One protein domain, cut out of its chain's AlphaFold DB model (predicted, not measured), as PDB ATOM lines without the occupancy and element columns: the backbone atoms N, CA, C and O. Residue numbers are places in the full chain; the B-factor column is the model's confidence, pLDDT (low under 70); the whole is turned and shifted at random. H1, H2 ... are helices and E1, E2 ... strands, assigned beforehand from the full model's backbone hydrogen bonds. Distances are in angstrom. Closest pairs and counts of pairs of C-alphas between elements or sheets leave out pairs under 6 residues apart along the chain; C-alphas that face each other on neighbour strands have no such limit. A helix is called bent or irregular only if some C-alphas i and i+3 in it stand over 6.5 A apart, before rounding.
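Overview. This is residues 15 to 84 of the 335 residues of an uncharacterized protein of Prevotella denticola (strain F0289) (UniProt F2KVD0). What shape do these atoms make? A body rich in loops has the short helix H2 near its middle, with the hairpin E1 and E2 on one side of it and the short helices H1, H3 and H4 spaced around it. Residues 15 to 16 run beside E3, and residues 60 to 72 make a long loop. What is it made of? There are 70 printed residues with four named helices and three named strands, in the order H1, H2, H3, E1, E2, H4, E3; the class is mixed, with under half of the residues in named elements. It is compact, with a radius of gyration of the C-alphas of 11.5 A and spans of 31 by 29 by 20 A.

Arrangement. How is the sheet paired? E1, residues 49 to 51, and E2, residues 57 to 59, form an antiparallel hairpin; N 50 and O 58, 2.8 A apart, are within hydrogen-bond range. What is near it? The closest C-alphas of H2, residues 27 to 31, and E2 are those of Ile 29 and Tyr 58, 6.5 A apart. H2 is close but not clearly touching H3, residues 37 to 40, the closest C-alphas being those of Val 31 and Tyr 37, 4.9 A apart. And farther out? H1, residues 18 to 24, is close but not clearly touching H4, residues 73 to 76, the closest C-alphas being those of Tyr 24 and Trp 75, 5.5 A apart. E3, residues 81 to 83, pairs with no named strand, but its residues 82 to 83 pair with residues 15 to 16, parallel. How do the helix backbones run? Every O i to N i+4 pair is within hydrogen-bond range in H2, but 1 of 3 in H1, beside 2 of 4 O i to N i+3 pairs; H3 and H4 are too short for an O i to N i+4 pair.

Along the chain. Where does H1 begin? Its C-alpha 18 is at (56.801, -15.307, 55.277), and it is 10.2 A long but irregular, with C-alphas 19 and 22 7.8 A apart. Where does E3 end? C-alpha 83 is at (56.550, -11.531, 50.443).

Size, cuts and confidence. How far does it reach? The two C-alphas farthest apart, of Lys 53 and Gly 70, are 31.7 A apart. Is anything missing or uncertain? The printed part has no cut, the link from E2 to H4 is long, and no printed residue is under 70 in pLDDT.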
ATOM      1  N   HIS A  15      51.793  -6.825  50.794       80.25
ATOM      2  CA  HIS A  15      53.017  -7.347  51.381       80.25
ATOM      3  C   HIS A  15      52.689  -8.229  52.593       80.25
ATOM      4  O   HIS A  15      51.985  -7.777  53.496       80.25
ATOM      5  N   TYR A  16      53.203  -9.462  52.639       81.31
ATOM      6  CA  TYR A  16      52.956 -10.407  53.742       81.31
ATOM      7  C   TYR A  16      54.266 -10.953  54.335       81.31
ATOM      8  O   TYR A  16      55.173 -11.276  53.573       81.31
ATOM      9  N   PRO A  17      54.410 -11.083  55.665       82.19
ATOM     10  CA  PRO A  17      55.561 -11.782  56.235       82.19
ATOM     11  C   PRO A  17      55.512 -13.271  55.859       82.19
ATOM     12  O   PRO A  17      54.424 -13.813  55.642       82.19
ATOM     13  N   GLU A  18      56.674 -13.922  55.763       85.12
ATOM     14  CA  GLU A  18      56.801 -15.307  55.277       85.12
ATOM     15  C   GLU A  18      55.872 -16.266  56.026       85.12
ATOM     16  O   GLU A  18      55.093 -17.005  55.426       85.12
ATOM     17  N   GLU A  19      55.876 -16.163  57.354       87.00
ATOM     18  CA  GLU A  19      55.084 -16.985  58.260       87.00
ATOM     19  C   GLU A  19      53.565 -16.788  58.123       87.00
ATOM     20  O   GLU A  19      52.792 -17.608  58.617       87.00
ATOM     21  N   ALA A  20      53.114 -15.721  57.458       88.50
ATOM     22  CA  ALA A  20      51.698 -15.427  57.259       88.50
ATOM     23  C   ALA A  20      51.210 -15.677  55.825       88.50
ATOM     24  O   ALA A  20      50.061 -15.342  55.517       88.50
ATOM     25  N   TYR A  21      52.039 -16.280  54.964       89.81
ATOM     26  CA  TYR A  21      51.690 -16.566  53.570       89.81
ATOM     27  C   TYR A  21      50.338 -17.273  53.444       89.81
ATOM     28  O   TYR A  21      49.436 -16.784  52.766       89.81
ATOM     29  N   GLU A  22      50.152 -18.374  54.175       89.81
ATOM     30  CA  GLU A  22      48.931 -19.181  54.082       89.81
ATOM     31  C   GLU A  22      47.670 -18.447  54.564       89.81
ATOM     32  O   GLU A  22      46.560 -18.823  54.184       89.81
ATOM     33  N   LYS A  23      47.845 -17.408  55.389       88.25
ATOM     34  CA  LYS A  23      46.778 -16.684  56.083       88.25
ATOM     35  C   LYS A  23      46.286 -15.455  55.323       88.25
ATOM     36  O   LYS A  23      45.094 -15.162  55.366       88.25
ATOM     37  N   TYR A  24      47.199 -14.713  54.698       87.62
ATOM     38  CA  TYR A  24      46.886 -13.430  54.058       87.62
ATOM     39  C   TYR A  24      46.866 -13.491  52.536       87.62
ATOM     40  O   TYR A  24      46.277 -12.614  51.908       87.62
ATOM     41  N   VAL A  25      47.511 -14.489  51.933       90.31
ATOM     42  CA  VAL A  25      47.491 -14.660  50.482       90.31
ATOM     43  C   VAL A  25      46.303 -15.520  50.096       90.31
ATOM     44  O   VAL A  25      46.088 -16.586  50.668       90.31
ATOM     45  N   ASN A  26      45.558 -15.097  49.078       91.81
ATOM     46  CA  ASN A  26      44.442 -15.873  48.556       91.81
ATOM     47  C   ASN A  26      44.896 -17.287  48.143       91.81
ATOM     48  O   ASN A  26      45.900 -17.440  47.443       91.81
ATOM     49  N   LYS A  27      44.137 -18.324  48.523       92.19
ATOM     50  CA  LYS A  27      44.454 -19.723  48.192       92.19
ATOM     51  C   LYS A  27      44.668 -19.938  46.691       92.19
ATOM     52  O   LYS A  27      45.545 -20.711  46.326       92.19
ATOM     53  N   TYR A  28      43.933 -19.225  45.844       92.69
ATOM     54  CA  TYR A  28      44.096 -19.250  44.396       92.69
ATOM     55  C   TYR A  28      45.521 -18.863  43.959       92.69
ATOM     56  O   TYR A  28      46.146 -19.594  43.192       92.69
ATOM     57  N   ILE A  29      46.082 -17.785  44.520       93.31
ATOM     58  CA  ILE A  29      47.478 -17.371  44.283       93.31
ATOM     59  C   ILE A  29      48.458 -18.418  44.810       93.31
ATOM     60  O   ILE A  29      49.453 -18.709  44.152       93.31
ATOM     61  N   GLN A  30      48.172 -19.024  45.966       93.38
ATOM     62  CA  GLN A  30      49.057 -20.030  46.562       93.38
ATOM     63  C   GLN A  30      49.245 -21.276  45.686       93.38
ATOM     64  O   GLN A  30      50.244 -21.983  45.828       93.38
ATOM     65  N   VAL A  31      48.281 -21.582  44.812       94.81
ATOM     66  CA  VAL A  31      48.260 -22.841  44.053       94.81
ATOM     67  C   VAL A  31      48.401 -22.655  42.545       94.81
ATOM     68  O   VAL A  31      48.644 -23.644  41.851       94.81
ATOM     69  N   ILE A  32      48.289 -21.430  42.022       94.81
ATOM     70  CA  ILE A  32      48.357 -21.159  40.581       94.81
ATOM     71  C   ILE A  32      49.679 -21.638  39.958       94.81
ATOM     72  O   ILE A  32      50.786 -21.401  40.458       94.81
ATOM     73  N   GLY A  33      49.561 -22.386  38.864       93.12
ATOM     74  CA  GLY A  33      50.682 -23.008  38.163       93.12
ATOM     75  C   GLY A  33      51.465 -24.047  38.967       93.12
ATOM     76  O   GLY A  33      52.593 -24.373  38.600       93.12
ATOM     77  N   THR A  34      50.939 -24.522  40.098       94.00
ATOM     78  CA  THR A  34      51.538 -25.613  40.885       94.00
ATOM     79  C   THR A  34      50.797 -26.924  40.630       94.00
ATOM     80  O   THR A  34      49.615 -26.916  40.288       94.00
ATOM     81  N   ASP A  35      51.444 -28.052  40.922       93.31
ATOM     82  CA  ASP A  35      50.820 -29.383  40.855       93.31
ATOM     83  C   ASP A  35      49.639 -29.541  41.832       93.31
ATOM     84  O   ASP A  35      48.805 -30.431  41.683       93.31
ATOM     85  N   LYS A  36      49.534 -28.652  42.830       93.50
ATOM     86  CA  LYS A  36      48.426 -28.628  43.790       93.50
ATOM     87  C   LYS A  36      47.172 -27.949  43.232       93.50
ATOM     88  O   LYS A  36      46.124 -28.073  43.845       93.50
ATOM     89  N   TYR A  37      47.226 -27.248  42.096       94.38
ATOM     90  CA  TYR A  37      46.089 -26.470  41.581       94.38
ATOM     91  C   TYR A  37      44.803 -27.299  41.436       94.38
ATOM     92  O   TYR A  37      43.740 -26.906  41.924       94.38
ATOM     93  N   ALA A  38      44.923 -28.488  40.836       91.19
ATOM     94  CA  ALA A  38      43.798 -29.378  40.561       91.19
ATOM     95  C   ALA A  38      43.075 -29.865  41.832       91.19
ATOM     96  O   ALA A  38      41.910 -30.252  41.767       91.19
ATOM     97  N   THR A  39      43.719 -29.816  43.006       92.62
ATOM     98  CA  THR A  39      43.114 -30.287  44.262       92.62
ATOM     99  C   THR A  39      42.171 -29.270  44.907       92.62
ATOM    100  O   THR A  39      41.492 -29.615  45.869       92.62
ATOM    101  N   PHE A  40      42.128 -28.026  44.416       88.31
ATOM    102  CA  PHE A  40      41.347 -26.934  45.021       88.31
ATOM    103  C   PHE A  40      40.083 -26.551  44.238       88.31
ATOM    104  O   PHE A  40      39.381 -25.626  44.637       88.31
ATOM    105  N   GLY A  41      39.754 -27.273  43.160       88.19
ATOM    106  CA  GLY A  41      38.471 -27.133  42.457       88.19
ATOM    107  C   GLY A  41      38.326 -25.882  41.583       88.19
ATOM    108  O   GLY A  41      37.217 -25.573  41.150       88.19
ATOM    109  N   TYR A  42      39.419 -25.166  41.307       91.62
ATOM    110  CA  TYR A  42      39.429 -24.070  40.337       91.62
ATOM    111  C   TYR A  42      39.386 -24.609  38.897       91.62
ATOM    112  O   TYR A  42      39.922 -25.679  38.608       91.62
ATOM    113  N   SER A  43      38.755 -23.861  37.988       93.00
ATOM    114  CA  SER A  43      38.691 -24.214  36.564       93.00
ATOM    115  C   SER A  43      40.088 -24.245  35.941       93.00
ATOM    116  O   SER A  43      40.858 -23.307  36.128       93.00
ATOM    117  N   GLU A  44      40.405 -25.260  35.130       91.69
ATOM    118  CA  GLU A  44      41.686 -25.317  34.405       91.69
ATOM    119  C   GLU A  44      41.904 -24.104  33.491       91.69
ATOM    120  O   GLU A  44      43.039 -23.666  33.325       91.69
ATOM    121  N   TYR A  45      40.822 -23.509  32.971       91.12
ATOM    122  CA  TYR A  45      40.879 -22.271  32.184       91.12
ATOM    123  C   TYR A  45      41.495 -21.104  32.970       91.12
ATOM    124  O   TYR A  45      42.035 -20.178  32.379       91.12
ATOM    125  N   TYR A  46      41.418 -21.122  34.304       92.00
ATOM    126  CA  TYR A  46      41.913 -20.024  35.135       92.00
ATOM    127  C   TYR A  46      43.403 -20.232  35.457       92.00
ATOM    128  O   TYR A  46      44.078 -19.314  35.914       92.00
ATOM    129  N   ASN A  47      43.972 -21.414  35.188       93.69
ATOM    130  CA  ASN A  47      45.361 -21.746  35.504       93.69
ATOM    131  C   ASN A  47      46.356 -21.138  34.495       93.69
ATOM    132  O   ASN A  47      47.140 -21.830  33.843       93.69
ATOM    133  N   HIS A  48      46.323 -19.816  34.362       90.69
ATOM    134  CA  HIS A  48      47.189 -19.033  33.497       90.69
ATOM    135  C   HIS A  48      47.803 -17.894  34.293       90.69
ATOM    136  O   HIS A  48      47.102 -17.049  34.849       90.69
ATOM    137  N   TRP A  49      49.130 -17.856  34.326       92.69
ATOM    138  CA  TRP A  49      49.858 -16.915  35.161       92.69
ATOM    139  C   TRP A  49      50.963 -16.189  34.405       92.69
ATOM    140  O   TRP A  49      51.407 -16.597  33.329       92.69
ATOM    141  N   VAL A  50      51.398 -15.096  35.016       89.19
ATOM    142  CA  VAL A  50      52.643 -14.388  34.734       89.19
ATOM    143  C   VAL A  50      53.555 -14.493  35.944       89.19
ATOM    144  O   VAL A  50      53.098 -14.750  37.059       89.19
ATOM    145  N   VAL A  51      54.848 -14.293  35.716       89.12
ATOM    146  CA  VAL A  51      55.865 -14.312  36.766       89.12
ATOM    147  C   VAL A  51      56.508 -12.931  36.842       89.12
ATOM    148  O   VAL A  51      56.812 -12.331  35.806       89.12
ATOM    149  N   ASP A  52      56.665 -12.385  38.047       82.06
ATOM    150  CA  ASP A  52      57.444 -11.159  38.234       82.06
ATOM    151  C   ASP A  52      58.957 -11.434  38.303       82.06
ATOM    152  O   ASP A  52      59.429 -12.560  38.156       82.06
ATOM    153  N   LYS A  53      59.744 -10.376  38.508       78.88
ATOM    154  CA  LYS A  53      61.207 -10.470  38.627       78.88
ATOM    155  C   LYS A  53      61.679 -11.286  39.839       78.88
ATOM    156  O   LYS A  53      62.823 -11.720  39.852       78.88
ATOM    157  N   ASP A  54      60.825 -11.429  40.851       77.56
ATOM    158  CA  ASP A  54      61.119 -12.102  42.113       77.56
ATOM    159  C   ASP A  54      60.582 -13.554  42.101       77.56
ATOM    160  O   ASP A  54      60.729 -14.277  43.081       77.56
ATOM    161  N   GLY A  55      59.998 -14.011  40.983       85.38
ATOM    162  CA  GLY A  55      59.487 -15.374  40.820       85.38
ATOM    163  C   GLY A  55      58.046 -15.578  41.295       85.38
ATOM    164  O   GLY A  55      57.536 -16.700  41.216       85.38
ATOM    165  N   ASN A  56      57.363 -14.524  41.754       86.38
ATOM    166  CA  ASN A  56      55.980 -14.625  42.214       86.38
ATOM    167  C   ASN A  56      55.038 -14.826  41.025       86.38
ATOM    168  O   ASN A  56      55.188 -14.182  39.983       86.38
ATOM    169  N   ARG A  57      54.047 -15.704  41.198       90.56
ATOM    170  CA  ARG A  57      53.052 -16.030  40.172       90.56
ATOM    171  C   ARG A  57      51.768 -15.266  40.430       90.56
ATOM    172  O   ARG A  57      51.243 -15.294  41.540       90.56
ATOM    173  N   TYR A  58      51.238 -14.659  39.382       89.81
ATOM    174  CA  TYR A  58      49.983 -13.918  39.431       89.81
ATOM    175  C   TYR A  58      49.114 -14.322  38.254       89.81
ATOM    176  O   TYR A  58      49.660 -14.592  37.182       89.81
ATOM    177  N   PRO A  59      47.786 -14.368  38.409       88.31
ATOM    178  CA  PRO A  59      46.907 -14.657  37.292       88.31
ATOM    179  C   PRO A  59      47.046 -13.571  36.224       88.31
ATOM    180  O   PRO A  59      47.364 -12.424  36.534       88.31
ATOM    181  N   LYS A  60      46.830 -13.933  34.959       85.12
ATOM    182  CA  LYS A  60      46.879 -12.974  33.840       85.12
ATOM    183  C   LYS A  60      45.768 -11.924  33.889       85.12
ATOM    184  O   LYS A  60      45.948 -10.822  33.388       85.12
ATOM    185  N   GLU A  61      44.642 -12.271  34.491       84.38
ATOM    186  CA  GLU A  61      43.449 -11.444  34.627       84.38
ATOM    187  C   GLU A  61      42.688 -11.850  35.896       84.38
ATOM    188  O   GLU A  61      43.015 -12.846  36.548       84.38
ATOM    189  N   ASP A  62      41.669 -11.076  36.257       85.38
ATOM    190  CA  ASP A  62      40.789 -11.424  37.367       85.38
ATOM    191  C   ASP A  62      39.696 -12.403  36.906       85.38
ATOM    192  O   ASP A  62      38.773 -12.030  36.183       85.38
ATOM    193  N   TYR A  63      39.792 -13.655  37.358       85.75
ATOM    194  CA  TYR A  63      38.804 -14.709  37.098       85.75
ATOM    195  C   TYR A  63      37.706 -14.804  38.179       85.75
ATOM    196  O   TYR A  63      37.051 -15.839  38.307       85.75
ATOM    197  N   GLY A  64      37.526 -13.771  39.011       86.75
ATOM    198  CA  GLY A  64      36.530 -13.756  40.088       86.75
ATOM    199  C   GLY A  64      36.899 -14.642  41.283       86.75
ATOM    200  O   GLY A  64      36.027 -15.100  42.015       86.75
ATOM    201  N   CYS A  65      38.193 -14.913  41.478       87.62
ATOM    202  CA  CYS A  65      38.705 -15.776  42.553       87.62
ATOM    203  C   CYS A  65      39.089 -15.003  43.834       87.62
ATOM    204  O   CYS A  65      39.587 -15.598  44.792       87.62
ATOM    205  N   PHE A  66      38.866 -13.684  43.863       84.88
ATOM    206  CA  PHE A  66      39.380 -12.748  44.875       84.88
ATOM    207  C   PHE A  66      38.295 -12.134  45.768       84.88
ATOM    208  O   PHE A  66      38.395 -10.986  46.173       84.88
ATOM    209  N   GLU A  67      37.261 -12.903  46.095       80.44
ATOM    210  CA  GLU A  67      36.163 -12.475  46.975       80.44
ATOM    211  C   GLU A  67      35.791 -13.594  47.979       80.44
ATOM    212  O   GLU A  67      34.635 -14.026  48.030       80.44
ATOM    213  N   PRO A  68      36.742 -14.178  48.739       77.19
ATOM    214  CA  PRO A  68      36.390 -15.238  49.677       77.19
ATOM    215  C   PRO A  68      35.657 -14.671  50.899       77.19
ATOM    216  O   PRO A  68      35.919 -13.560  51.347       77.19
ATOM    217  N   GLY A  69      34.765 -15.467  51.487       77.69
ATOM    218  CA  GLY A  69      34.177 -15.164  52.793       77.69
ATOM    219  C   GLY A  69      35.087 -15.567  53.962       77.69
ATOM    220  O   GLY A  69      36.005 -16.370  53.798       77.69
ATOM    221  N   GLY A  70      34.785 -15.058  55.160       80.00
ATOM    222  CA  GLY A  70      35.417 -15.478  56.419       80.00
ATOM    223  C   GLY A  70      36.493 -14.531  56.955       80.00
ATOM    224  O   GLY A  70      36.600 -13.372  56.544       80.00
ATOM    225  N   ASP A  71      37.275 -15.028  57.912       77.44
ATOM    226  CA  ASP A  71      38.366 -14.267  58.518       77.44
ATOM    227  C   ASP A  71      39.411 -13.903  57.459       77.44
ATOM    228  O   ASP A  71      39.773 -14.714  56.609       77.44
ATOM    229  N   TYR A  72      39.906 -12.665  57.512       76.75
ATOM    230  CA  TYR A  72      40.895 -12.134  56.565       76.75
ATOM    231  C   TYR A  72      40.425 -12.048  55.103       76.75
ATOM    232  O   TYR A  72      41.248 -11.756  54.240       76.75
ATOM    233  N   ALA A  73      39.120 -12.188  54.826       80.69
ATOM    234  CA  ALA A  73      38.522 -12.012  53.497       80.69
ATOM    235  C   ALA A  73      39.079 -10.790  52.748       80.69
ATOM    236  O   ALA A  73      39.575 -10.917  51.636       80.69
ATOM    237  N   GLY A  74      39.135  -9.630  53.412       82.56
ATOM    238  CA  GLY A  74      39.667  -8.403  52.811       82.56
ATOM    239  C   GLY A  74      41.134  -8.480  52.359       82.56
ATOM    240  O   GLY A  74      41.494  -7.803  51.402       82.56
ATOM    241  N   TRP A  75      41.975  -9.301  52.998       83.19
ATOM    242  CA  TRP A  75      43.367  -9.530  52.577       83.19
ATOM    243  C   TRP A  75      43.456 -10.483  51.384       83.19
ATOM    244  O   TRP A  75      44.280 -10.303  50.494       83.19
ATOM    245  N   ASN A  76      42.544 -11.446  51.306       86.19
ATOM    246  CA  ASN A  76      42.484 -12.374  50.187       86.19
ATOM    247  C   ASN A  76      41.884 -11.749  48.916       86.19
ATOM    248  O   ASN A  76      41.900 -12.389  47.865       86.19
ATOM    249  N   ASN A  77      41.397 -10.508  48.975       86.19
ATOM    250  CA  ASN A  77      40.955  -9.772  47.789       86.19
ATOM    251  C   ASN A  77      42.127  -9.231  46.952       86.19
ATOM    252  O   ASN A  77      41.935  -8.727  45.846       86.19
ATOM    253  N   PHE A  78      43.358  -9.321  47.460       86.31
ATOM    254  CA  PHE A  78      44.535  -8.850  46.746       86.31
ATOM    255  C   PHE A  78      45.021  -9.904  45.752       86.31
ATOM    256  O   PHE A  78      45.542 -10.954  46.120       86.31
ATOM    257  N   MET A  79      44.885  -9.581  44.468       83.00
ATOM    258  CA  MET A  79      45.416 -10.383  43.365       83.00
ATOM    259  C   MET A  79      46.934 -10.277  43.222       83.00
ATOM    260  O   MET A  79      47.579 -11.216  42.760       83.00
ATOM    261  N   LEU A  80      47.510  -9.148  43.633       85.44
ATOM    262  CA  LEU A  80      48.950  -8.965  43.688       85.44
ATOM    263  C   LEU A  80      49.403  -9.058  45.137       85.44
ATOM    264  O   LEU A  80      49.025  -8.242  45.976       85.44
ATOM    265  N   THR A  81      50.232 -10.051  45.420       85.25
ATOM    266  CA  THR A  81      50.830 -10.281  46.730       85.25
ATOM    267  C   THR A  81      52.329 -10.529  46.593       85.25
ATOM    268  O   THR A  81      52.729 -11.362  45.787       85.25
ATOM    269  N   THR A  82      53.152  -9.904  47.423       83.56
ATOM    270  CA  THR A  82      54.591 -10.187  47.495       83.56
ATOM    271  C   THR A  82      54.990 -10.466  48.932       83.56
ATOM    272  O   THR A  82      54.472  -9.848  49.862       83.56
ATOM    273  N   GLN A  83      55.951 -11.361  49.128       81.75
ATOM    274  CA  GLN A  83      56.550 -11.531  50.443       81.75
ATOM    275  C   GLN A  83      57.183 -10.203  50.885       81.75
ATOM    276  O   GLN A  83      57.787  -9.478  50.082       81.75
ATOM    277  N   LEU A  84      57.002  -9.858  52.159       77.38
ATOM    278  CA  LEU A  84      57.679  -8.756  52.817       77.38
ATOM    279  C   LEU A  84      59.171  -9.052  52.749       77.38
ATOM    280  O   LEU A  84      59.672  -9.990  53.360       77.38
TER     281      LEU A  84